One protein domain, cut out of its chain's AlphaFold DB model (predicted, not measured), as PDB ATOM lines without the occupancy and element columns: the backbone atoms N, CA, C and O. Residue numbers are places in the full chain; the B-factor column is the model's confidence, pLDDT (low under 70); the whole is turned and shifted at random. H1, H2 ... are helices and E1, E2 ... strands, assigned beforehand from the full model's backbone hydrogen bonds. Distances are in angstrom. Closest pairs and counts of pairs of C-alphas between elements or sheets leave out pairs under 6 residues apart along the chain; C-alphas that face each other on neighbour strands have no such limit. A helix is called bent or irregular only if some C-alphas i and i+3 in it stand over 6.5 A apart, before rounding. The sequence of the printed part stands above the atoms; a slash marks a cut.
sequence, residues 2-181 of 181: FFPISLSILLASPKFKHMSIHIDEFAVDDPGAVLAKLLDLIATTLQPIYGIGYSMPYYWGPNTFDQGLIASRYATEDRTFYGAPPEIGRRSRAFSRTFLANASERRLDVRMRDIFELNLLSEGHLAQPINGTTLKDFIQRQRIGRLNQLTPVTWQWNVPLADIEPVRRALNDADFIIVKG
ATOM      1  N   PHE A   2     182.817 235.220 207.932       50.69
ATOM      2  CA  PHE A   2     182.994 234.870 206.514       50.69
ATOM      3  C   PHE A   2     181.750 235.244 205.704       50.69
ATOM      4  O   PHE A   2     180.655 234.814 206.074       50.69
ATOM      5  N   PHE A   3     181.918 235.995 204.616       54.81
ATOM      6  CA  PHE A   3     180.843 236.385 203.701       54.81
ATOM      7  C   PHE A   3     181.193 235.914 202.286       54.81
ATOM      8  O   PHE A   3     181.893 236.614 201.568       54.81
ATOM      9  N   PRO A   4     180.792 234.705 201.869       61.16
ATOM     10  CA  PRO A   4     180.851 234.355 200.459       61.16
ATOM     11  C   PRO A   4     179.831 235.168 199.648       61.16
ATOM     12  O   PRO A   4     178.648 235.244 200.005       61.16
ATOM     13  N   ILE A   5     180.254 235.668 198.488       64.75
ATOM     14  CA  ILE A   5     179.315 236.028 197.424       64.75
ATOM     15  C   ILE A   5     178.834 234.718 196.809       64.75
ATOM     16  O   ILE A   5     179.628 233.932 196.297       64.75
ATOM     17  N   SER A   6     177.530 234.474 196.867       65.94
ATOM     18  CA  SER A   6     176.897 233.299 196.274       65.94
ATOM     19  C   SER A   6     176.062 233.714 195.071       65.94
ATOM     20  O   SER A   6     175.221 234.610 195.137       65.94
ATOM     21  N   LEU A   7     176.310 233.055 193.948       66.12
ATOM     22  CA  LEU A   7     175.601 233.249 192.697       66.12
ATOM     23  C   LEU A   7     174.937 231.929 192.317       66.12
ATOM     24  O   LEU A   7     175.609 230.929 192.076       66.12
ATOM     25  N   SER A   8     173.613 231.937 192.249       66.56
ATOM     26  CA  SER A   8     172.785 230.784 191.926       66.56
ATOM     27  C   SER A   8     172.036 231.045 190.637       66.56
ATOM     28  O   SER A   8     171.181 231.926 190.541       66.56
ATOM     29  N   ILE A   9     172.387 230.286 189.609       64.62
ATOM     30  CA  ILE A   9     171.923 230.512 188.247       64.62
ATOM     31  C   ILE A   9     171.077 229.320 187.841       64.62
ATOM     32  O   ILE A   9     171.506 228.168 187.943       64.62
ATOM     33  N   LEU A  10     169.866 229.602 187.372       59.50
ATOM     34  CA  LEU A  10     169.008 228.584 186.793       59.50
ATOM     35  C   LEU A  10     169.095 228.698 185.283       59.50
ATOM     36  O   LEU A  10     168.958 229.764 184.690       59.50
ATOM     37  N   LEU A  11     169.361 227.570 184.652       58.06
ATOM     38  CA  LEU A  11     169.611 227.531 183.226       58.06
ATOM     39  C   LEU A  11     168.407 226.911 182.539       58.06
ATOM     40  O   LEU A  11     167.826 225.942 183.025       58.06
ATOM     41  N   ALA A  12     168.055 227.453 181.375       47.12
ATOM     42  CA  ALA A  12     166.957 226.956 180.549       47.12
ATOM     43  C   ALA A  12     167.225 225.551 179.967       47.12
ATOM     44  O   ALA A  12     166.395 225.009 179.239       47.12
ATOM     45  N   SER A  13     168.397 224.963 180.235       50.97
ATOM     46  CA  SER A  13     168.811 223.696 179.648       50.97
ATOM     47  C   SER A  13     168.132 222.511 180.343       50.97
ATOM     48  O   SER A  13     168.275 222.332 181.557       50.97
ATOM     49  N   PRO A  14     167.470 221.610 179.592       53.16
ATOM     50  CA  PRO A  14     166.876 220.403 180.164       53.16
ATOM     51  C   PRO A  14     167.922 219.434 180.741       53.16
ATOM     52  O   PRO A  14     167.582 218.625 181.605       53.16
ATOM     53  N   LYS A  15     169.185 219.524 180.293       58.75
ATOM     54  CA  LYS A  15     170.302 218.670 180.736       58.75
ATOM     55  C   LYS A  15     171.097 219.264 181.897       58.75
ATOM     56  O   LYS A  15     171.718 218.518 182.646       58.75
ATOM     57  N   PHE A  16     171.086 220.584 182.048       64.75
ATOM     58  CA  PHE A  16     171.861 221.290 183.060       64.75
ATOM     59  C   PHE A  16     170.999 222.403 183.651       64.75
ATOM     60  O   PHE A  16     170.873 223.479 183.079       64.75
ATOM     61  N   LYS A  17     170.327 222.087 184.761       62.06
ATOM     62  CA  LYS A  17     169.215 222.892 185.287       62.06
ATOM     63  C   LYS A  17     169.659 223.981 186.263       62.06
ATOM     64  O   LYS A  17     168.916 224.930 186.493       62.06
ATOM     65  N   HIS A  18     170.838 223.832 186.862       70.81
ATOM     66  CA  HIS A  18     171.291 224.687 187.955       70.81
ATOM     67  C   HIS A  18     172.814 224.700 188.061       70.81
ATOM     68  O   HIS A  18     173.463 223.669 187.892       70.81
ATOM     69  N   MET A  19     173.358 225.878 188.351       77.69
ATOM     70  CA  MET A  19     174.753 226.101 188.705       77.69
ATOM     71  C   MET A  19     174.795 227.001 189.939       77.69
ATOM     72  O   MET A  19     174.022 227.956 190.044       77.69
ATOM     73  N   SER A  20     175.712 226.719 190.859       78.19
ATOM     74  CA  SER A  20     176.019 227.605 191.984       78.19
ATOM     75  C   SER A  20     177.506 227.892 192.011       78.19
ATOM     76  O   SER A  20     178.324 226.993 191.817       78.19
ATOM     77  N   ILE A  21     177.839 229.160 192.204       80.62
ATOM     78  CA  ILE A  21     179.204 229.652 192.305       80.62
ATOM     79  C   ILE A  21     179.315 230.401 193.621       80.62
ATOM     80  O   ILE A  21     178.499 231.271 193.916       80.62
ATOM     81  N   HIS A  22     180.348 230.073 194.388       80.75
ATOM     82  CA  HIS A  22     180.653 230.736 195.646       80.75
ATOM     83  C   HIS A  22     182.037 231.359 195.530       80.75
ATOM     84  O   HIS A  22     183.012 230.663 195.245       80.75
ATOM     85  N   ILE A  23     182.107 232.670 195.725       80.31
ATOM     86  CA  ILE A  23     183.353 233.427 195.781       80.31
ATOM     87  C   ILE A  23     183.603 233.724 197.252       80.31
ATOM     88  O   ILE A  23     182.812 234.419 197.887       80.31
ATOM     89  N   ASP A  24     184.688 233.178 197.795       79.81
ATOM     90  CA  ASP A  24     185.165 233.562 199.118       79.81
ATOM     91  C   ASP A  24     185.870 234.916 199.012       79.81
ATOM     92  O   ASP A  24     186.934 235.011 198.400       79.81
ATOM     93  N   GLU A  25     185.271 235.956 199.593       77.50
ATOM     94  CA  GLU A  25     185.808 237.322 199.588       77.50
ATOM     95  C   GLU A  25     187.209 237.413 200.218       77.50
ATOM     96  O   GLU A  25     187.949 238.334 199.899       77.50
ATOM     97  N   PHE A  26     187.611 236.460 201.070       78.62
ATOM     98  CA  PHE A  26     188.959 236.428 201.654       78.62
ATOM     99  C   PHE A  26     189.994 235.727 200.772       78.62
ATOM    100  O   PHE A  26     191.193 235.851 201.019       78.62
ATOM    101  N   ALA A  27     189.551 234.976 199.764       84.06
ATOM    102  CA  ALA A  27     190.427 234.268 198.838       84.06
ATOM    103  C   ALA A  27     190.760 235.093 197.583       84.06
ATOM    104  O   ALA A  27     191.533 234.632 196.741       84.06
ATOM    105  N   VAL A  28     190.166 236.282 197.427       86.69
ATOM    106  CA  VAL A  28     190.333 237.152 196.255       86.69
ATOM    107  C   VAL A  28     190.486 238.613 196.674       86.69
ATOM    108  O   VAL A  28     189.755 239.093 197.530       86.69
ATOM    109  N   ASP A  29     191.401 239.342 196.033       88.44
ATOM    110  CA  ASP A  29     191.658 240.753 196.368       88.44
ATOM    111  C   ASP A  29     190.499 241.681 195.964       88.44
ATOM    112  O   ASP A  29     190.204 242.662 196.645       88.44
ATOM    113  N   ASP A  30     189.838 241.369 194.844       89.88
ATOM    114  CA  ASP A  30     188.693 242.119 194.321       89.88
ATOM    115  C   ASP A  30     187.551 241.159 193.937       89.88
ATOM    116  O   ASP A  30     187.434 240.728 192.780       89.88
ATOM    117  N   PRO A  31     186.688 240.797 194.902       84.69
ATOM    118  CA  PRO A  31     185.564 239.903 194.650       84.69
ATOM    119  C   PRO A  31     184.548 240.486 193.657       84.69
ATOM    120  O   PRO A  31     183.901 239.726 192.934       84.69
ATOM    121  N   GLY A  32     184.441 241.815 193.554       85.19
ATOM    122  CA  GLY A  32     183.561 242.483 192.594       85.19
ATOM    123  C   GLY A  32     184.035 242.301 191.152       85.19
ATOM    124  O   GLY A  32     183.246 241.930 190.280       85.19
ATOM    125  N   ALA A  33     185.333 242.492 190.899       89.50
ATOM    126  CA  ALA A  33     185.923 242.253 189.584       89.50
ATOM    127  C   ALA A  33     185.866 240.772 189.181       89.50
ATOM    128  O   ALA A  33     185.613 240.460 188.014       89.50
ATOM    129  N   VAL A  34     186.069 239.853 190.131       90.19
ATOM    130  CA  VAL A  34     185.923 238.409 189.885       90.19
ATOM    131  C   VAL A  34     184.479 238.067 189.520       90.19
ATOM    132  O   VAL A  34     184.252 237.403 188.507       90.19
ATOM    133  N   LEU A  35     183.500 238.568 190.279       88.25
ATOM    134  CA  LEU A  35     182.081 238.376 189.982       88.25
ATOM    135  C   LEU A  35     181.722 238.907 188.589       88.25
ATOM    136  O   LEU A  35     181.060 238.207 187.827       88.25
ATOM    137  N   ALA A  36     182.183 240.108 188.228       89.12
ATOM    138  CA  ALA A  36     181.921 240.698 186.917       89.12
ATOM    139  C   ALA A  36     182.456 239.823 185.769       89.12
ATOM    140  O   ALA A  36     181.731 239.553 184.813       89.12
ATOM    141  N   LYS A  37     183.692 239.315 185.891       91.56
ATOM    142  CA  LYS A  37     184.287 238.393 184.906       91.56
ATOM    143  C   LYS A  37     183.511 237.080 184.796       91.56
ATOM    144  O   LYS A  37     183.313 236.573 183.696       91.56
ATOM    145  N   LEU A  38     183.070 236.525 185.924       90.56
ATOM    146  CA  LEU A  38     182.284 235.291 185.940       90.56
ATOM    147  C   LEU A  38     180.912 235.490 185.292       90.56
ATOM    148  O   LEU A  38     180.488 234.647 184.507       90.56
ATOM    149  N   LEU A  39     180.237 236.602 185.583       89.75
ATOM    150  CA  LEU A  39     178.951 236.931 184.971       89.75
ATOM    151  C   LEU A  39     179.070 237.086 183.458       89.75
ATOM    152  O   LEU A  39     178.228 236.550 182.746       89.75
ATOM    153  N   ASP A  40     180.112 237.760 182.977       90.38
ATOM    154  CA  ASP A  40     180.372 237.906 181.543       90.38
ATOM    155  C   ASP A  40     180.592 236.544 180.860       90.38
ATOM    156  O   ASP A  40     179.915 236.213 179.882       90.38
ATOM    157  N   LEU A  41     181.454 235.696 181.438       91.12
ATOM    158  CA  LEU A  41     181.720 234.346 180.935       91.12
ATOM    159  C   LEU A  41     180.444 233.492 180.883       91.12
ATOM    160  O   LEU A  41     180.168 232.830 179.879       91.12
ATOM    161  N   ILE A  42     179.663 233.501 181.963       88.56
ATOM    162  CA  ILE A  42     178.427 232.720 182.073       88.56
ATOM    163  C   ILE A  42     177.363 233.248 181.119       88.56
ATOM    164  O   ILE A  42     176.731 232.456 180.422       88.56
ATOM    165  N   ALA A  43     177.160 234.563 181.072       87.88
ATOM    166  CA  ALA A  43     176.150 235.162 180.217       87.88
ATOM    167  C   ALA A  43     176.460 234.882 178.742       87.88
ATOM    168  O   ALA A  43     175.571 234.451 178.007       87.88
ATOM    169  N   THR A  44     177.724 235.017 178.340       88.38
ATOM    170  CA  THR A  44     178.175 234.766 176.966       88.38
ATOM    171  C   THR A  44     178.079 233.290 176.576       88.38
ATOM    172  O   THR A  44     177.662 232.977 175.462       88.38
ATOM    173  N   THR A  45     178.423 232.373 177.485       88.06
ATOM    174  CA  THR A  45     178.497 230.933 177.172       88.06
ATOM    175  C   THR A  45     177.152 230.226 177.316       88.06
ATOM    176  O   THR A  45     176.818 229.354 176.517       88.06
ATOM    177  N   LEU A  46     176.393 230.561 178.361       84.25
ATOM    178  CA  LEU A  46     175.206 229.810 178.769       84.25
ATOM    179  C   LEU A  46     173.897 230.555 178.527       84.25
ATOM    180  O   LEU A  46     172.852 229.908 178.538       84.25
ATOM    181  N   GLN A  47     173.946 231.877 178.321       85.38
ATOM    182  CA  GLN A  47     172.774 232.715 178.053       85.38
ATOM    183  C   GLN A  47     171.613 232.434 179.027       85.38
ATOM    184  O   GLN A  47     170.525 232.018 178.617       85.38
ATOM    185  N   PRO A  48     171.841 232.588 180.346       84.12
ATOM    186  CA  PRO A  48     170.834 232.274 181.341       84.12
ATOM    187  C   PRO A  48     169.606 233.165 181.146       84.12
ATOM    188  O   PRO A  48     169.716 234.381 180.981       84.12
ATOM    189  N   ILE A  49     168.429 232.547 181.219       82.00
ATOM    190  CA  ILE A  49     167.148 233.262 181.182       82.00
ATOM    191  C   ILE A  49     166.729 233.767 182.568       82.00
ATOM    192  O   ILE A  49     165.843 234.613 182.658       82.00
ATOM    193  N   TYR A  50     167.347 233.239 183.634       85.69
ATOM    194  CA  TYR A  50     167.072 233.610 185.017       85.69
ATOM    195  C   TYR A  50     168.253 233.295 185.951       85.69
ATOM    196  O   TYR A  50     168.970 232.311 185.773       85.69
ATOM    197  N   GLY A  51     168.453 234.088 186.998       86.12
ATOM    198  CA  GLY A  51     169.478 233.827 188.010       86.12
ATOM    199  C   GLY A  51     169.442 234.844 189.138       86.12
ATOM    200  O   GLY A  51     168.871 235.920 188.989       86.12
ATOM    201  N   ILE A  52     170.037 234.497 190.274       85.06
ATOM    202  CA  ILE A  52     170.068 235.337 191.471       85.06
ATOM    203  C   ILE A  52     171.471 235.335 192.072       85.06
ATOM    204  O   ILE A  52     172.122 234.297 192.143       85.06
ATOM    205  N   GLY A  53     171.939 236.490 192.518       83.56
ATOM    206  CA  GLY A  53     173.201 236.648 193.227       83.56
ATOM    207  C   GLY A  53     172.995 237.439 194.505       83.56
ATOM    208  O   GLY A  53     172.225 238.401 194.534       83.56
ATOM    209  N   TYR A  54     173.661 237.000 195.564       76.19
ATOM    210  CA  TYR A  54     173.566 237.590 196.887       76.19
ATOM    211  C   TYR A  54     174.845 237.362 197.695       76.19
ATOM    212  O   TYR A  54     175.537 236.363 197.513       76.19
ATOM    213  N   SER A  55     175.144 238.264 198.629       73.38
ATOM    214  CA  SER A  55     176.145 238.001 199.669       73.38
ATOM    215  C   SER A  55     175.440 237.500 200.929       73.38
ATOM    216  O   SER A  55     174.373 237.995 201.309       73.38
ATOM    217  N   MET A  56     175.991 236.464 201.554       66.06
ATOM    218  CA  MET A  56     175.424 235.845 202.750       66.06
ATOM    219  C   MET A  56     176.547 235.389 203.675       66.06
ATOM    220  O   MET A  56     177.504 234.785 203.204       66.06
ATOM    221  N   PRO A  57     176.435 235.592 204.999       58.81
ATOM    222  CA  PRO A  57     177.390 235.004 205.919       58.81
ATOM    223  C   PRO A  57     177.294 233.468 205.933       58.81
ATOM    224  O   PRO A  57     176.205 232.897 206.003       58.81
ATOM    225  N   TYR A  58     178.451 232.798 205.906       50.91
ATOM    226  CA  TYR A  58     178.606 231.361 205.606       50.91
ATOM    227  C   TYR A  58     177.771 230.402 206.486       50.91
ATOM    228  O   TYR A  58     177.468 229.287 206.066       50.91
ATOM    229  N   TYR A  59     177.359 230.817 207.689       52.78
ATOM    230  CA  TYR A  59     176.701 229.943 208.673       52.78
ATOM    231  C   TYR A  59     175.318 229.414 208.253       52.78
ATOM    232  O   TYR A  59     174.854 228.432 208.825       52.78
ATOM    233  N   TRP A  60     174.675 229.997 207.235       53.66
ATOM    234  CA  TRP A  60     173.417 229.467 206.686       53.66
ATOM    235  C   TRP A  60     173.632 228.347 205.656       53.66
ATOM    236  O   TRP A  60     172.667 227.689 205.278       53.66
ATOM    237  N   GLY A  61     174.871 228.107 205.206       58.50
ATOM    238  CA  GLY A  61     175.182 227.152 204.144       58.50
ATOM    239  C   GLY A  61     174.526 227.566 202.817       58.50
ATOM    240  O   GLY A  61     173.353 227.254 202.608       58.50
ATOM    241  N   PRO A  62     175.241 228.226 201.890       59.16
ATOM    242  CA  PRO A  62     174.631 228.853 200.709       59.16
ATOM    243  C   PRO A  62     173.849 227.864 199.824       59.16
ATOM    244  O   PRO A  62     172.803 228.204 199.280       59.16
ATOM    245  N   ASN A  63     174.247 226.588 199.823       61.09
ATOM    246  CA  ASN A  63     173.517 225.501 199.164       61.09
ATOM    247  C   ASN A  63     172.060 225.346 199.639       61.09
ATOM    248  O   ASN A  63     171.182 225.043 198.832       61.09
ATOM    249  N   THR A  64     171.774 225.540 200.931       60.59
ATOM    250  CA  THR A  64     170.405 225.393 201.456       60.59
ATOM    251  C   THR A  64     169.501 226.526 200.975       60.59
ATOM    252  O   THR A  64     168.328 226.316 200.652       60.59
ATOM    253  N   PHE A  65     170.064 227.725 200.849       62.22
ATOM    254  CA  PHE A  65     169.365 228.876 200.314       62.22
ATOM    255  C   PHE A  65     169.186 228.757 198.797       62.22
ATOM    256  O   PHE A  65     168.085 228.961 198.291       62.22
ATOM    257  N   ASP A  66     170.208 228.323 198.062       60.50
ATOM    258  CA  ASP A  66     170.145 228.149 196.607       60.50
ATOM    259  C   ASP A  66     169.102 227.123 196.177       60.50
ATOM    260  O   ASP A  66     168.336 227.380 195.247       60.50
ATOM    261  N   GLN A  67     168.985 226.024 196.918       63.06
ATOM    262  CA  GLN A  67     167.981 224.984 196.684       63.06
ATOM    263  C   GLN A  67     166.561 225.395 197.098       63.06
ATOM    264  O   GLN A  67     165.602 224.660 196.861       63.06
ATOM    265  N   GLY A  68     166.409 226.576 197.701       52.38
ATOM    266  CA  GLY A  68     165.124 227.079 198.159       52.38
ATOM    267  C   GLY A  68     164.567 226.349 199.365       52.38
ATOM    268  O   GLY A  68     163.354 226.309 199.533       52.38
ATOM    269  N   LEU A  69     165.448 225.807 200.210       52.28
ATOM    270  CA  LEU A  69     165.083 225.277 201.522       52.28
ATOM    271  C   LEU A  69     164.835 226.411 202.532       52.28
ATOM    272  O   LEU A  69     164.179 226.188 203.555       52.28
ATOM    273  N   ILE A  70     165.338 227.620 202.232       56.44
ATOM    274  CA  ILE A  70     165.237 228.818 203.070       56.44
ATOM    275  C   ILE A  70     164.768 230.043 202.268       56.44
ATOM    276  O   ILE A  70     165.183 230.242 201.128       56.44
ATOM    277  N   ALA A  71     163.877 230.850 202.866       50.31
ATOM    278  CA  ALA A  71     163.166 231.942 202.186       50.31
ATOM    279  C   ALA A  71     163.711 233.351 202.413       50.31
ATOM    280  O   ALA A  71     163.482 234.213 201.575       50.31
ATOM    281  N   SER A  72     164.318 233.645 203.566       52.69
ATOM    282  CA  SER A  72     164.561 235.042 203.936       52.69
ATOM    283  C   SER A  72     165.906 235.233 204.609       52.69
ATOM    284  O   SER A  72     166.181 234.648 205.649       52.69
ATOM    285  N   ARG A  73     166.710 236.095 203.987       51.91
ATOM    286  CA  ARG A  73     167.960 236.659 204.510       51.91
ATOM    287  C   ARG A  73     167.790 238.075 205.078       51.91
ATOM    288  O   ARG A  73     168.739 238.631 205.607       51.91
ATOM    289  N   TYR A  74     166.601 238.661 204.910       48.38
ATOM    290  CA  TYR A  74     166.306 240.076 205.178       48.38
ATOM    291  C   TYR A  74     165.433 240.317 206.399       48.38
ATOM    292  O   TYR A  74     165.261 241.455 206.817       48.38
ATOM    293  N   ALA A  75     164.872 239.263 206.980       41.31
ATOM    294  CA  ALA A  75     163.947 239.406 208.092       41.31
ATOM    295  C   ALA A  75     164.643 239.591 209.452       41.31
ATOM    296  O   ALA A  75     163.947 239.662 210.460       41.31
ATOM    297  N   THR A  76     165.979 239.670 209.509       41.31
ATOM    298  CA  THR A  76     166.711 239.763 210.779       41.31
ATOM    299  C   THR A  76     167.943 240.654 210.699       41.31
ATOM    300  O   THR A  76     168.891 240.356 209.972       41.31
ATOM    301  N   GLU A  77     167.969 241.690 211.538       44.56
ATOM    302  CA  GLU A  77     169.217 242.323 211.992       44.56
ATOM    303  C   GLU A  77     170.097 241.315 212.750       44.56
ATOM    304  O   GLU A  77     171.325 241.409 212.732       44.56
ATOM    305  N   ASP A  78     169.468 240.300 213.353       42.47
ATOM    306  CA  ASP A  78     170.138 239.298 214.166       42.47
ATOM    307  C   ASP A  78     170.741 238.175 213.308       42.47
ATOM    308  O   ASP A  78     170.078 237.242 212.855       42.47
ATOM    309  N   ARG A  79     172.043 238.307 213.047       47.09
ATOM    310  CA  ARG A  79     172.877 237.354 212.296       47.09
ATOM    311  C   ARG A  79     173.432 236.251 213.208       47.09
ATOM    312  O   ARG A  79     174.614 235.910 213.112       47.09
ATOM    313  N   THR A  80     172.634 235.765 214.157       40.59
ATOM    314  CA  THR A  80     173.119 234.883 215.219       40.59
ATOM    315  C   THR A  80     173.365 233.452 214.745       40.59
ATOM    316  O   THR A  80     172.704 232.914 213.859       40.59
ATOM    317  N   PHE A  81     174.340 232.813 215.395       39.94
ATOM    318  CA  PHE A  81     174.806 231.437 215.186       39.94
ATOM    319  C   PHE A  81     173.723 230.354 215.408       39.94
ATOM    320  O   PHE A  81     173.987 229.172 215.209       39.94
ATOM    321  N   TYR A  82     172.521 230.743 215.849       42.97
ATOM    322  CA  TYR A  82     171.475 229.861 216.382       42.97
ATOM    323  C   TYR A  82     170.352 229.534 215.381       42.97
ATOM    324  O   TYR A  82     169.340 228.943 215.754       42.97
ATOM    325  N   GLY A  83     170.552 229.852 214.100       46.00
ATOM    326  CA  GLY A  83     169.604 229.551 213.028       46.00
ATOM    327  C   GLY A  83     168.567 230.654 212.805       46.00
ATOM    328  O   GLY A  83     168.566 231.689 213.463       46.00
ATOM    329  N   ALA A  84     167.696 230.443 211.818       49.31
ATOM    330  CA  ALA A  84     166.707 231.429 211.402       49.31
ATOM    331  C   ALA A  84     165.671 231.703 212.513       49.31
ATOM    332  O   ALA A  84     165.080 230.748 213.026       49.31
ATOM    333  N   PRO A  85     165.364 232.970 212.837       53.31
ATOM    334  CA  PRO A  85     164.308 233.308 213.783       53.31
ATOM    335  C   PRO A  85     162.949 232.687 213.433       53.31
ATOM    336  O   PRO A  85     162.653 232.446 212.256       53.31
ATOM    337  N   PRO A  86     162.091 232.398 214.430       56.28
ATOM    338  CA  PRO A  86     160.883 231.586 214.239       56.28
ATOM    339  C   PRO A  86     159.922 232.111 213.159       56.28
ATOM    340  O   PRO A  86     159.254 231.336 212.466       56.28
ATOM    341  N   GLU A  87     159.878 233.429 212.986       53.47
ATOM    342  CA  GLU A  87     159.122 234.137 211.952       53.47
ATOM    343  C   GLU A  87     159.653 233.898 210.528       53.47
ATOM    344  O   GLU A  87     158.862 233.697 209.598       53.47
ATOM    345  N   ILE A  88     160.971 233.747 210.362       52.53
ATOM    346  CA  ILE A  88     161.583 233.271 209.114       52.53
ATOM    347  C   ILE A  88     161.214 231.813 208.861       52.53
ATOM    348  O   ILE A  88     160.932 231.443 207.722       52.53
ATOM    349  N   GLY A  89     161.124 230.985 209.902       56.19
ATOM    350  CA  GLY A  89     160.766 229.573 209.775       56.19
ATOM    351  C   GLY A  89     159.412 229.325 209.091       56.19
ATOM    352  O   GLY A  89     159.252 228.313 208.406       56.19
ATOM    353  N   ARG A  90     158.421 230.221 209.225       58.78
ATOM    354  CA  ARG A  90     157.148 230.107 208.475       58.78
ATOM    355  C   ARG A  90     157.309 230.476 207.006       58.78
ATOM    356  O   ARG A  90     156.835 229.726 206.156       58.78
ATOM    357  N   ARG A  91     158.002 231.580 206.707       56.88
ATOM    358  CA  ARG A  91     158.292 232.005 205.327       56.88
ATOM    359  C   ARG A  91     159.133 230.963 204.601       56.88
ATOM    360  O   ARG A  91     158.761 230.548 203.516       56.88
ATOM    361  N   SER A  92     160.180 230.458 205.253       55.00
ATOM    362  CA  SER A  92     161.025 229.341 204.815       55.00
ATOM    363  C   SER A  92     160.195 228.122 204.433       55.00
ATOM    364  O   SER A  92     160.340 227.601 203.339       55.00
ATOM    365  N   ARG A  93     159.259 227.700 205.289       60.06
ATOM    366  CA  ARG A  93     158.394 226.547 205.005       60.06
ATOM    367  C   ARG A  93     157.401 226.805 203.871       60.06
ATOM    368  O   ARG A  93     157.204 225.923 203.039       60.06
ATOM    369  N   ALA A  94     156.787 227.987 203.821       58.44
ATOM    370  CA  ALA A  94     155.879 228.364 202.737       58.44
ATOM    371  C   ALA A  94     156.609 228.399 201.385       58.44
ATOM    372  O   ALA A  94     156.127 227.839 200.405       58.44
ATOM    373  N   PHE A  95     157.809 228.972 201.374       57.84
ATOM    374  CA  PHE A  95     158.715 229.047 200.238       57.84
ATOM    375  C   PHE A  95     159.174 227.675 199.761       57.84
ATOM    376  O   PHE A  95     159.006 227.369 198.587       57.84
ATOM    377  N   SER A  96     159.691 226.827 200.659       59.72
ATOM    378  CA  SER A  96     160.127 225.470 200.317       59.72
ATOM    379  C   SER A  96     158.974 224.651 199.762       59.72
ATOM    380  O   SER A  96     159.158 223.928 198.793       59.72
ATOM    381  N   ARG A  97     157.761 224.798 200.309       62.12
ATOM    382  CA  ARG A  97     156.574 224.122 199.779       62.12
ATOM    383  C   ARG A  97     156.253 224.582 198.355       62.12
ATOM    384  O   ARG A  97     156.091 223.735 197.489       62.12
ATOM    385  N   THR A  98     156.194 225.888 198.095       60.72
ATOM    386  CA  THR A  98     155.884 226.426 196.757       60.72
ATOM    387  C   THR A  98     156.984 226.114 195.744       60.72
ATOM    388  O   THR A  98     156.700 225.745 194.608       60.72
ATOM    389  N   PHE A  99     158.249 226.223 196.151       58.84
ATOM    390  CA  PHE A  99     159.373 225.934 195.278       58.84
ATOM    391  C   PHE A  99     159.442 224.426 195.007       58.84
ATOM    392  O   PHE A  99     159.399 224.034 193.850       58.84
ATOM    393  N   LEU A 100     159.448 223.550 196.016       59.88
ATOM    394  CA  LEU A 100     159.622 222.101 195.822       59.88
ATOM    395  C   LEU A 100     158.407 221.385 195.207       59.88
ATOM    396  O   LEU A 100     158.611 220.364 194.555       59.88
ATOM    397  N   ALA A 101     157.178 221.891 195.369       57.69
ATOM    398  CA  ALA A 101     155.970 221.155 194.978       57.69
ATOM    399  C   ALA A 101     155.766 221.001 193.462       57.69
ATOM    400  O   ALA A 101     155.311 219.943 193.040       57.69
ATOM    401  N   ASN A 102     156.094 222.005 192.637       63.25
ATOM    402  CA  ASN A 102     155.889 221.904 191.186       63.25
ATOM    403  C   ASN A 102     156.875 222.764 190.384       63.25
ATOM    404  O   ASN A 102     156.669 223.955 190.159       63.25
ATOM    405  N   ALA A 103     157.966 222.154 189.913       63.69
ATOM    406  CA  ALA A 103     158.998 222.860 189.147       63.69
ATOM    407  C   ALA A 103     158.482 223.477 187.833       63.69
ATOM    408  O   ALA A 103     158.963 224.534 187.430       63.69
ATOM    409  N   SER A 104     157.491 222.847 187.197       65.94
ATOM    410  CA  SER A 104     156.850 223.305 185.958       65.94
ATOM    411  C   SER A 104     155.964 224.542 186.142       65.94
ATOM    412  O   SER A 104     155.814 225.325 185.209       65.94
ATOM    413  N   GLU A 105     155.408 224.762 187.335       65.81
ATOM    414  CA  GLU A 105     154.502 225.891 187.614       65.81
ATOM    415  C   GLU A 105     155.245 227.180 187.978       65.81
ATOM    416  O   GLU A 105     154.654 228.261 187.997       65.81
ATOM    417  N   ARG A 106     156.557 227.088 188.238       69.56
ATOM    418  CA  ARG A 106     157.378 228.237 188.641       69.56
ATOM    419  C   ARG A 106     157.477 229.294 187.538       69.56
ATOM    420  O   ARG A 106     157.611 230.463 187.866       69.56
ATOM    421  N   ARG A 107     157.402 228.893 186.259       76.06
ATOM    422  CA  ARG A 107     157.492 229.783 185.082       76.06
ATOM    423  C   ARG A 107     158.621 230.820 185.202       76.06
ATOM    424  O   ARG A 107     158.404 232.014 185.024       76.06
ATOM    425  N   LEU A 108     159.824 230.353 185.555       75.44
ATOM    426  CA  LEU A 108     161.015 231.190 185.795       75.44
ATOM    427  C   LEU A 108     161.575 231.861 184.534       75.44
ATOM    428  O   LEU A 108     162.615 232.493 184.575       75.44
ATOM    429  N   ASP A 109     160.929 231.667 183.395       75.06
ATOM    430  CA  ASP A 109     161.131 232.406 182.156       75.06
ATOM    431  C   ASP A 109     160.419 233.771 182.161       75.06
ATOM    432  O   ASP A 109     160.767 234.642 181.363       75.06
ATOM    433  N   VAL A 110     159.442 233.952 183.059       79.50
ATOM    434  CA  VAL A 110     158.612 235.162 183.174       79.50
ATOM    435  C   VAL A 110     158.365 235.625 184.615       79.50
ATOM    436  O   VAL A 110     158.075 236.798 184.830       79.50
ATOM    437  N   ARG A 111     158.472 234.740 185.612       83.12
ATOM    438  CA  ARG A 111     158.302 235.042 187.039       83.12
ATOM    439  C   ARG A 111     159.628 234.968 187.773       83.12
ATOM    440  O   ARG A 111     160.451 234.100 187.508       83.12
ATOM    441  N   MET A 112     159.793 235.823 188.774       82.62
ATOM    442  CA  MET A 112     160.979 235.822 189.623       82.62
ATOM    443  C   MET A 112     160.743 234.985 190.876       82.62
ATOM    444  O   MET A 112     159.642 234.938 191.427       82.62
ATOM    445  N   ARG A 113     161.795 234.330 191.372       78.25
ATOM    446  CA  ARG A 113     161.738 233.639 192.666       78.25
ATOM    447  C   ARG A 113     161.516 234.640 193.795       78.25
ATOM    448  O   ARG A 113     160.673 234.395 194.647       78.25
ATOM    449  N   ASP A 114     162.298 235.713 193.784       79.62
ATOM    450  CA  ASP A 114     162.285 236.856 194.697       79.62
ATOM    451  C   ASP A 114     163.250 237.925 194.129       79.62
ATOM    452  O   ASP A 114     163.800 237.726 193.044       79.62
ATOM    453  N   ILE A 115     163.472 239.029 194.845       83.44
ATOM    454  CA  ILE A 115     164.403 240.106 194.495       83.44
ATOM    455  C   ILE A 115     165.692 239.999 195.301       83.44
ATOM    456  O   ILE A 115     165.691 239.915 196.534       83.44
ATOM    457  N   PHE A 116     166.808 240.030 194.579       84.25
ATOM    458  CA  PHE A 116     168.158 239.942 195.124       84.25
ATOM    459  C   PHE A 116     169.010 241.147 194.720       84.25
ATOM    460  O   PHE A 116     168.567 241.971 193.921       84.25
ATOM    461  N   GLU A 117     170.223 241.287 195.271       87.69
ATOM    462  CA  GLU A 117     171.105 242.393 194.874       87.69
ATOM    463  C   GLU A 117     171.560 242.237 193.438       87.69
ATOM    464  O   GLU A 117     171.832 243.239 192.794       87.69
ATOM    465  N   LEU A 118     171.618 241.003 192.938       91.12
ATOM    466  CA  LEU A 118     171.832 240.702 191.538       91.12
ATOM    467  C   LEU A 118     170.738 239.764 191.047       91.12
ATOM    468  O   LEU A 118     170.519 238.697 191.616       91.12
ATOM    469  N   ASN A 119     170.088 240.137 189.953       91.56
ATOM    470  CA  ASN A 119     169.092 239.317 189.281       91.56
ATOM    471  C   ASN A 119     169.471 239.231 187.804       91.56
ATOM    472  O   ASN A 119     169.679 240.258 187.156       91.56
ATOM    473  N   LEU A 120     169.566 238.018 187.272       92.25
ATOM    474  CA  LEU A 120     169.652 237.789 185.837       92.25
ATOM    475  C   LEU A 120     168.239 237.600 185.307       92.25
ATOM    476  O   LEU A 120     167.494 236.771 185.827       92.25
ATOM    477  N   LEU A 121     167.877 238.383 184.299       92.88
ATOM    478  CA  LEU A 121     166.534 238.446 183.739       92.88
ATOM    479  C   LEU A 121     166.586 238.246 182.226       92.88
ATOM    480  O   LEU A 121     167.497 238.734 181.560       92.88
ATOM    481  N   SER A 122     165.582 237.572 181.681       90.94
ATOM    482  CA  SER A 122     165.314 237.538 180.240       90.94
ATOM    483  C   SER A 122     164.423 238.708 179.806       90.94
ATOM    484  O   SER A 122     163.759 239.343 180.630       90.94
ATOM    485  N   GLU A 123     164.310 238.932 178.495       90.62
ATOM    486  CA  GLU A 123     163.313 239.858 177.932       90.62
ATOM    487  C   GLU A 123     161.885 239.465 178.354       90.62
ATOM    488  O   GLU A 123     161.052 240.328 178.613       90.62
ATOM    489  N   GLY A 124     161.618 238.162 178.513       89.56
ATOM    490  CA  GLY A 124     160.333 237.649 178.991       89.56
ATOM    491  C   GLY A 124     159.945 238.186 180.369       89.56
ATOM    492  O   GLY A 124     158.776 238.496 180.577       89.56
ATOM    493  N   HIS A 125     160.915 238.366 181.272       91.75
ATOM    494  CA  HIS A 125     160.702 239.023 182.565       91.75
ATOM    495  C   HIS A 125     160.482 240.527 182.398       91.75
ATOM    496  O   HIS A 125     159.571 241.097 182.991       91.75
ATOM    497  N   LEU A 126     161.327 241.174 181.593       93.50
ATOM    498  CA  LEU A 126     161.315 242.624 181.405       93.50
ATOM    499  C   LEU A 126     160.037 243.133 180.729       93.50
ATOM    500  O   LEU A 126     159.594 244.238 181.043       93.50
ATOM    501  N   ALA A 127     159.442 242.325 179.852       91.69
ATOM    502  CA  ALA A 127     158.221 242.632 179.117       91.69
ATOM    503  C   ALA A 127     156.928 242.327 179.893       91.69
ATOM    504  O   ALA A 127     155.845 242.688 179.432       91.69
ATOM    505  N   GLN A 128     157.005 241.667 181.054       88.38
ATOM    506  CA  GLN A 128     155.813 241.404 181.857       88.38
ATOM    507  C   GLN A 128     155.156 242.725 182.323       88.38
ATOM    508  O   GLN A 128     155.864 243.688 182.647       88.38
ATOM    509  N   PRO A 129     153.814 242.780 182.392       85.19
ATOM    510  CA  PRO A 129     153.084 243.982 182.773       85.19
ATOM    511  C   PRO A 129     152.987 244.169 184.298       85.19
ATOM    512  O   PRO A 129     152.428 243.325 184.990       85.19
ATOM    513  N   ILE A 130     153.433 245.316 184.813       81.19
ATOM    514  CA  ILE A 130     153.253 245.788 186.195       81.19
ATOM    515  C   ILE A 130     152.505 247.126 186.197       81.19
ATOM    516  O   ILE A 130     152.968 248.099 185.610       81.19
ATOM    517  N   ASN A 131     151.344 247.199 186.857       75.81
ATOM    518  CA  ASN A 131     150.565 248.437 187.033       75.81
ATOM    519  C   ASN A 131     150.385 249.267 185.740       75.81
ATOM    520  O   ASN A 131     150.528 250.488 185.743       75.81
ATOM    521  N   GLY A 132     150.105 248.599 184.613       81.38
ATOM    522  CA  GLY A 132     149.904 249.250 183.312       81.38
ATOM    523  C   GLY A 132     151.185 249.679 182.581       81.38
ATOM    524  O   GLY A 132     151.101 250.364 181.565       81.38
ATOM    525  N   THR A 133     152.367 249.284 183.061       89.81
ATOM    526  CA  THR A 133     153.664 249.459 182.385       89.81
ATOM    527  C   THR A 133     154.435 248.133 182.341       89.81
ATOM    528  O   THR A 133     153.913 247.124 182.797       89.81
ATOM    529  N   THR A 134     155.639 248.084 181.765       92.62
ATOM    530  CA  THR A 134     156.483 246.872 181.774       92.62
ATOM    531  C   THR A 134     157.421 246.862 182.983       92.62
ATOM    532  O   THR A 134     157.695 247.920 183.555       92.62
ATOM    533  N   LEU A 135     157.964 245.703 183.379       92.06
ATOM    534  CA  LEU A 135     158.993 245.649 184.431       92.06
ATOM    535  C   LEU A 135     160.198 246.534 184.074       92.06
ATOM    536  O   LEU A 135     160.715 247.252 184.928       92.06
ATOM    537  N   LYS A 136     160.612 246.530 182.803       94.00
ATOM    538  CA  LYS A 136     161.695 247.383 182.299       94.00
ATOM    539  C   LYS A 136     161.418 248.865 182.543       94.00
ATOM    540  O   LYS A 136     162.253 249.559 183.122       94.00
ATOM    541  N   ASP A 137     160.235 249.327 182.150       92.50
ATOM    542  CA  ASP A 137     159.824 250.718 182.338       92.50
ATOM    543  C   ASP A 137     159.679 251.067 183.819       92.50
ATOM    544  O   ASP A 137     160.068 252.155 184.240       92.50
ATOM    545  N   PHE A 138     159.141 250.150 184.627       90.44
ATOM    546  CA  PHE A 138     159.019 250.321 186.070       90.44
ATOM    547  C   PHE A 138     160.389 250.543 186.721       90.44
ATOM    548  O   PHE A 138     160.567 251.534 187.431       90.44
ATOM    549  N   ILE A 139     161.372 249.686 186.416       91.69
ATOM    550  CA  ILE A 139     162.751 249.800 186.913       91.69
ATOM    551  C   ILE A 139     163.355 251.155 186.526       91.69
ATOM    552  O   ILE A 139     163.933 251.846 187.367       91.69
ATOM    553  N   GLN A 140     163.196 251.560 185.264       90.19
ATOM    554  CA  GLN A 140     163.763 252.806 184.748       90.19
ATOM    555  C   GLN A 140     163.101 254.054 185.346       90.19
ATOM    556  O   GLN A 140     163.800 254.982 185.757       90.19
ATOM    557  N   ARG A 141     161.765 254.085 185.433       87.69
ATOM    558  CA  ARG A 141     160.998 255.233 185.952       87.69
ATOM    559  C   ARG A 141     161.222 255.447 187.441       87.69
ATOM    560  O   ARG A 141     161.424 256.580 187.866       87.69
ATOM    561  N   GLN A 142     161.208 254.365 188.215       84.88
ATOM    562  CA  GLN A 142     161.417 254.411 189.662       84.88
ATOM    563  C   GLN A 142     162.904 254.505 190.041       84.88
ATOM    564  O   GLN A 142     163.223 254.659 191.214       84.88
ATOM    565  N   ARG A 143     163.817 254.423 189.057       85.62
ATOM    566  CA  ARG A 143     165.280 254.423 189.249       85.62
ATOM    567  C   ARG A 143     165.739 253.371 190.263       85.62
ATOM    568  O   ARG A 143     166.632 253.619 191.070       85.62
ATOM    569  N   ILE A 144     165.123 252.192 190.209       86.94
ATOM    570  CA  ILE A 144     165.412 251.096 191.134       86.94
ATOM    571  C   ILE A 144     166.665 250.370 190.660       86.94
ATOM    572  O   ILE A 144     166.624 249.524 189.760       86.94
ATOM    573  N   GLY A 145     167.789 250.683 191.294       89.88
ATOM    574  CA  GLY A 145     169.054 250.036 190.990       89.88
ATOM    575  C   GLY A 145     169.544 250.287 189.560       89.88
ATOM    576  O   GLY A 145     169.362 251.370 189.003       89.88
ATOM    577  N   ARG A 146     170.240 249.305 188.979       93.38
ATOM    578  CA  ARG A 146     170.870 249.416 187.651       93.38
ATOM    579  C   ARG A 146     170.555 248.204 186.791       93.38
ATOM    580  O   ARG A 146     170.897 247.086 187.167       93.38
ATOM    581  N   LEU A 147     169.945 248.445 185.633       95.00
ATOM    582  CA  LEU A 147     169.655 247.429 184.626       95.00
ATOM    583  C   LEU A 147     170.659 247.548 183.476       95.00
ATOM    584  O   LEU A 147     170.643 248.532 182.740       95.00
ATOM    585  N   ASN A 148     171.499 246.531 183.317       93.69
ATOM    586  CA  ASN A 148     172.494 246.435 182.256       93.69
ATOM    587  C   ASN A 148     172.164 245.238 181.370       93.69
ATOM    588  O   ASN A 148     171.845 244.162 181.870       93.69
ATOM    589  N   GLN A 149     172.263 245.398 180.058       93.56
ATOM    590  CA  GLN A 149     172.172 244.263 179.149       93.56
ATOM    591  C   GLN A 149     173.541 243.580 179.065       93.56
ATOM    592  O   GLN A 149     174.522 244.246 178.744       93.56
ATOM    593  N   LEU A 150     173.611 242.281 179.377       91.31
ATOM    594  CA  LEU A 150     174.848 241.494 179.270       91.31
ATOM    595  C   LEU A 150     174.966 240.841 177.892       91.31
ATOM    596  O   LEU A 150     176.027 240.848 177.283       91.31
ATOM    597  N   THR A 151     173.860 240.296 177.387       89.38
ATOM    598  CA  THR A 151     173.768 239.673 176.058       89.38
ATOM    599  C   THR A 151     172.432 240.040 175.405       89.38
ATOM    600  O   THR A 151     171.565 240.620 176.066       89.38
ATOM    601  N   PRO A 152     172.187 239.682 174.129       88.56
ATOM    602  CA  PRO A 152     170.884 239.901 173.499       88.56
ATOM    603  C   PRO A 152     169.691 239.275 174.242       88.56
ATOM    604  O   PRO A 152     168.564 239.704 174.017       88.56
ATOM    605  N   VAL A 153     169.922 238.284 175.112       85.06
ATOM    606  CA  VAL A 153     168.864 237.532 175.813       85.06
ATOM    607  C   VAL A 153     168.954 237.587 177.342       85.06
ATOM    608  O   VAL A 153     168.022 237.137 178.010       85.06
ATOM    609  N   THR A 154     170.031 238.147 177.902       90.75
ATOM    610  CA  THR A 154     170.279 238.204 179.349       90.75
ATOM    611  C   THR A 154     170.566 239.635 179.798       90.75
ATOM    612  O   THR A 154     171.493 240.292 179.317       90.75
ATOM    613  N   TRP A 155     169.821 240.086 180.801       94.50
ATOM    614  CA  TRP A 155     170.018 241.342 181.511       94.50
ATOM    615  C   TRP A 155     170.460 241.078 182.941       94.50
ATOM    616  O   TRP A 155     170.014 240.128 183.574       94.50
ATOM    617  N   GLN A 156     171.299 241.960 183.460       94.62
ATOM    618  CA  GLN A 156     171.657 242.041 184.864       94.62
ATOM    619  C   GLN A 156     170.932 243.223 185.490       94.62
ATOM    620  O   GLN A 156     171.148 244.374 185.111       94.62
ATOM    621  N   TRP A 157     170.114 242.945 186.495       95.25
ATOM    622  CA  TRP A 157     169.496 243.952 187.336       95.25
ATOM    623  C   TRP A 157     170.106 243.914 188.731       95.25
ATOM    624  O   TRP A 157     169.899 242.959 189.482       95.25
ATOM    625  N   ASN A 158     170.864 244.960 189.063       94.00
ATOM    626  CA  ASN A 158     171.434 245.126 190.391       94.00
ATOM    627  C   ASN A 158     170.532 246.004 191.252       94.00
ATOM    628  O   ASN A 158     170.295 247.152 190.873       94.00
ATOM    629  N   VAL A 159     170.078 245.507 192.401       90.56
ATOM    630  CA  VAL A 159     169.198 246.234 193.329       90.56
ATOM    631  C   VAL A 159     169.954 246.529 194.628       90.56
ATOM    632  O   VAL A 159     170.441 245.598 195.269       90.56
ATOM    633  N   PRO A 160     170.082 247.798 195.049       88.75
ATOM    634  CA  PRO A 160     170.668 248.127 196.341       88.75
ATOM    635  C   PRO A 160     169.904 247.461 197.486       88.75
ATOM    636  O   PRO A 160     168.678 247.401 197.466       88.75
ATOM    637  N   LEU A 161     170.623 247.019 198.522       81.81
ATOM    638  CA  LEU A 161     170.039 246.310 199.665       81.81
ATOM    639  C   LEU A 161     168.850 247.062 200.295       81.81
ATOM    640  O   LEU A 161     167.838 246.458 200.637       81.81
ATOM    641  N   ALA A 162     168.975 248.388 200.406       83.00
ATOM    642  CA  ALA A 162     167.960 249.271 200.977       83.00
ATOM    643  C   ALA A 162     166.654 249.312 200.161       83.00
ATOM    644  O   ALA A 162     165.586 249.552 200.721       83.00
ATOM    645  N   ASP A 163     166.730 249.028 198.861       85.75
ATOM    646  CA  ASP A 163     165.590 249.106 197.950       85.75
ATOM    647  C   ASP A 163     164.852 247.766 197.834       85.75
ATOM    648  O   ASP A 163     163.725 247.725 197.348       85.75
ATOM    649  N   ILE A 164     165.429 246.659 198.315       83.69
ATOM    650  CA  ILE A 164     164.884 245.319 198.056       83.69
ATOM    651  C   ILE A 164     163.499 245.104 198.676       83.69
ATOM    652  O   ILE A 164     162.612 244.614 197.982       83.69
ATOM    653  N   GLU A 165     163.256 245.496 199.930       81.19
ATOM    654  CA  GLU A 165     161.921 245.345 200.542       81.19
ATOM    655  C   GLU A 165     160.843 246.244 199.898       81.19
ATOM    656  O   GLU A 165     159.747 245.752 199.608       81.19
ATOM    657  N   PRO A 166     161.089 247.547 199.639       83.50
ATOM    658  CA  PRO A 166     160.169 248.368 198.850       83.50
ATOM    659  C   PRO A 166     159.822 247.758 197.486       83.50
ATOM    660  O   PRO A 166     158.648 247.680 197.122       83.50
ATOM    661  N   VAL A 167     160.830 247.278 196.759       85.88
ATOM    662  CA  VAL A 167     160.681 246.728 195.405       85.88
ATOM    663  C   VAL A 167     159.943 245.400 195.426       85.88
ATOM    664  O   VAL A 167     159.027 245.193 194.631       85.88
ATOM    665  N   ARG A 168     160.286 244.522 196.373       84.81
ATOM    666  CA  ARG A 168     159.589 243.253 196.588       84.81
ATOM    667  C   ARG A 168     158.102 243.481 196.821       84.81
ATOM    668  O   ARG A 168     157.302 242.794 196.200       84.81
ATOM    669  N   ARG A 169     157.721 244.441 197.670       81.75
ATOM    670  CA  ARG A 169     156.302 244.752 197.923       81.75
ATOM    671  C   ARG A 169     155.569 245.145 196.641       81.75
ATOM    672  O   ARG A 169     154.563 244.528 196.316       81.75
ATOM    673  N   ALA A 170     156.132 246.075 195.869       83.12
ATOM    674  CA  ALA A 170     155.536 246.510 194.605       83.12
ATOM    675  C   ALA A 170     155.358 245.361 193.590       83.12
ATOM    676  O   ALA A 170     154.378 245.331 192.850       83.12
ATOM    677  N   LEU A 171     156.297 244.411 193.553       84.75
ATOM    678  CA  LEU A 171     156.255 243.265 192.642       84.75
ATOM    679  C   LEU A 171     155.374 242.113 193.149       84.75
ATOM    680  O   LEU A 171     154.781 241.401 192.338       84.75
ATOM    681  N   ASN A 172     155.252 241.939 194.467       81.31
ATOM    682  CA  ASN A 172     154.309 240.999 195.077       81.31
ATOM    683  C   ASN A 172     152.865 241.386 194.748       81.31
ATOM    684  O   ASN A 172     152.090 240.525 194.330       81.31
ATOM    685  N   ASP A 173     152.530 242.673 194.863       78.25
ATOM    686  CA  ASP A 173     151.197 243.191 194.531       78.25
ATOM    687  C   ASP A 173     150.840 242.967 193.048       78.25
ATOM    688  O   ASP A 173     149.668 242.841 192.695       78.25
ATOM    689  N   ALA A 174     151.853 242.850 192.184       79.06
ATOM    690  CA  ALA A 174     151.720 242.593 190.752       79.06
ATOM    691  C   ALA A 174     151.841 241.104 190.350       79.06
ATOM    692  O   ALA A 174     151.899 240.808 189.160       79.06
ATOM    693  N   ASP A 175     151.898 240.162 191.303       79.19
ATOM    694  CA  ASP A 175     152.040 238.705 191.067       79.19
ATOM    695  C   ASP A 175     153.300 238.297 190.263       79.19
ATOM    696  O   ASP A 175     153.336 237.258 189.598       79.19
ATOM    697  N   PHE A 176     154.363 239.103 190.338       80.31
ATOM    698  CA  PHE A 176     155.634 238.851 189.642       80.31
ATOM    699  C   PHE A 176     156.557 237.876 190.362       80.31
ATOM    700  O   PHE A 176     157.415 237.240 189.739       80.31
ATOM    701  N   ILE A 177     156.420 237.811 191.682       78.12
ATOM    702  CA  ILE A 177     157.273 237.029 192.565       78.12
ATOM    703  C   ILE A 177     156.499 235.789 193.009       78.12
ATOM    704  O   ILE A 177     155.365 235.861 193.477       78.12
ATOM    705  N   ILE A 178     157.126 234.624 192.862       69.50
ATOM    706  CA  ILE A 178     156.525 233.321 193.189       69.50
ATOM    707  C   ILE A 178     156.249 233.197 194.696       69.50
ATOM    708  O   ILE A 178     155.340 232.488 195.132       69.50
ATOM    709  N   VAL A 179     157.047 233.880 195.510       62.28
ATOM    710  CA  VAL A 179     156.982 233.834 196.968       62.28
ATOM    711  C   VAL A 179     156.019 234.903 197.467       62.28
ATOM    712  O   VAL A 179     156.389 236.053 197.674       62.28
ATOM    713  N   LYS A 180     154.773 234.493 197.705       54.72
ATOM    714  CA  LYS A 180     153.761 235.331 198.359       54.72
ATOM    715  C   LYS A 180     154.001 235.309 199.869       54.72
ATOM    716  O   LYS A 180     153.946 234.236 200.476       54.72
ATOM    717  N   GLY A 181     154.288 236.458 200.475       47.50
ATOM    718  CA  GLY A 181     154.571 236.573 201.907       47.50
ATOM    719  C   GLY A 181     154.505 237.991 202.433       47.50
ATOM    720  O   GLY A 181     154.350 238.916 201.609       47.50
TER     721      GLY A 181
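This is residues 2 to 181 of the 181 residues of an uncharacterized protein of Sinorhizobium fredii (strain NBRC 101917 / NGR234) (UniProt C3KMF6). A twisted wall of six antiparallel strands has the long helix H1 covering one face, chiefly over E1 and E2. On the opposite face H2 packs on the wall, and farther out, off the sheet, lie H3 and H4, which are near each other and stand between the two long links, and H7, which is apart from both. The printed part has 180 residues with seven named helices and six named strands, in the order E1 E2 H1 E3 H2 H3 H4 E4 H5 H6 E5 E6 H7; the sheet's order is E2 E1 E3 E4 E6 E5, and the class is mixed, helices and strands. The whole is compact and rounded, with a radius of gyration of the C-alphas of 15.8 A and spans of 43 by 37 by 36 A.

E1 is residues 4 to 10, beginning at C-alpha 4 at (180.851, 234.355, 200.459), and is 19.0 A long. E2, residues 18 to 24, measures 19.9 A. H1, residues 31 to 46, measures 21.5 A and begins at C-alpha 31 at (185.564, 239.903, 194.650). E3 is residues 50 to 55, 17.8 A, and H2 is residues 62 to 66. H3, residues 86 to 101, measures 22.4 A and is followed by H4, residues 103 to 106. E4 is residues 118 to 121, H5 residues 123 to 126, and H6 residues 135 to 142. E5 is residues 146 to 149 and E6 residues 155 to 158. H7, residues 161 to 173, measures 19.8 A and ends at C-alpha 173 at (151.197, 243.191, 194.531); it is irregular, with C-alphas 162 and 165 7.2 A apart.

In the sheet E2 and E5 are the edge strands. E1 and E2 form a hairpin, with N 7 and O 21 2.8 A apart. E1 and E3 are antiparallel at 170 degrees, with N 8 and O 52 at 2.8 A. E3 and E4 are within hydrogen-bond range at N 53 and O 118, 2.8 A, and E4 and E6 at N 157 and O 119, 2.8 A. E5 and E6 form a hairpin, with N 148 and O 156 at 2.8 A. E2, H1 and E3 make a split strand-helix-strand unit, two strands running the same way with E1 between them, and E4, H5, H6 and E5 make another, with E6 between; both crossovers are right-handed. H1 is on the sheet, its closest C-alphas to E2 being those of Pro 31 and Ile 23, 6.9 A. H2 is on the opposite face, over E1 at a height over the sheet of 8.6 A; the closest C-alphas, of Asp 66 and Ser 8, are 6.0 A apart. H5 and H6 only graze the sheet, and they only just touch, only at the corner by their link, with 3 pairs of C-alphas within 8 A; the closest are those of Leu 126 and Lys 136, 4.9 A. H3, H4 and H7 are not on the sheet. H3 and H4 are close but not clearly touching, with the C-alphas of Phe 99 and Arg 106 7.3 A apart, and H3 is apart from H2 and H7. Every O i to N i+4 pair is within hydrogen-bond range in H1, H2 and H6, against 10 of 12 in H3 and 7 of 9 in H7; H4 and H5 are too short for such a pair.

The two C-alphas farthest apart, those of Ala 27 and Gly 132, are 45.9 A apart. The printed part has no cut and ends at residue 181, the chain's last. The links from H2 to H3, 19 residues, and from H4 to E4, 11 residues, are long. The mean pLDDT of the printed part is 74.2; residues 2 to 17, 56 to 106 and 178 to 181 are under 70.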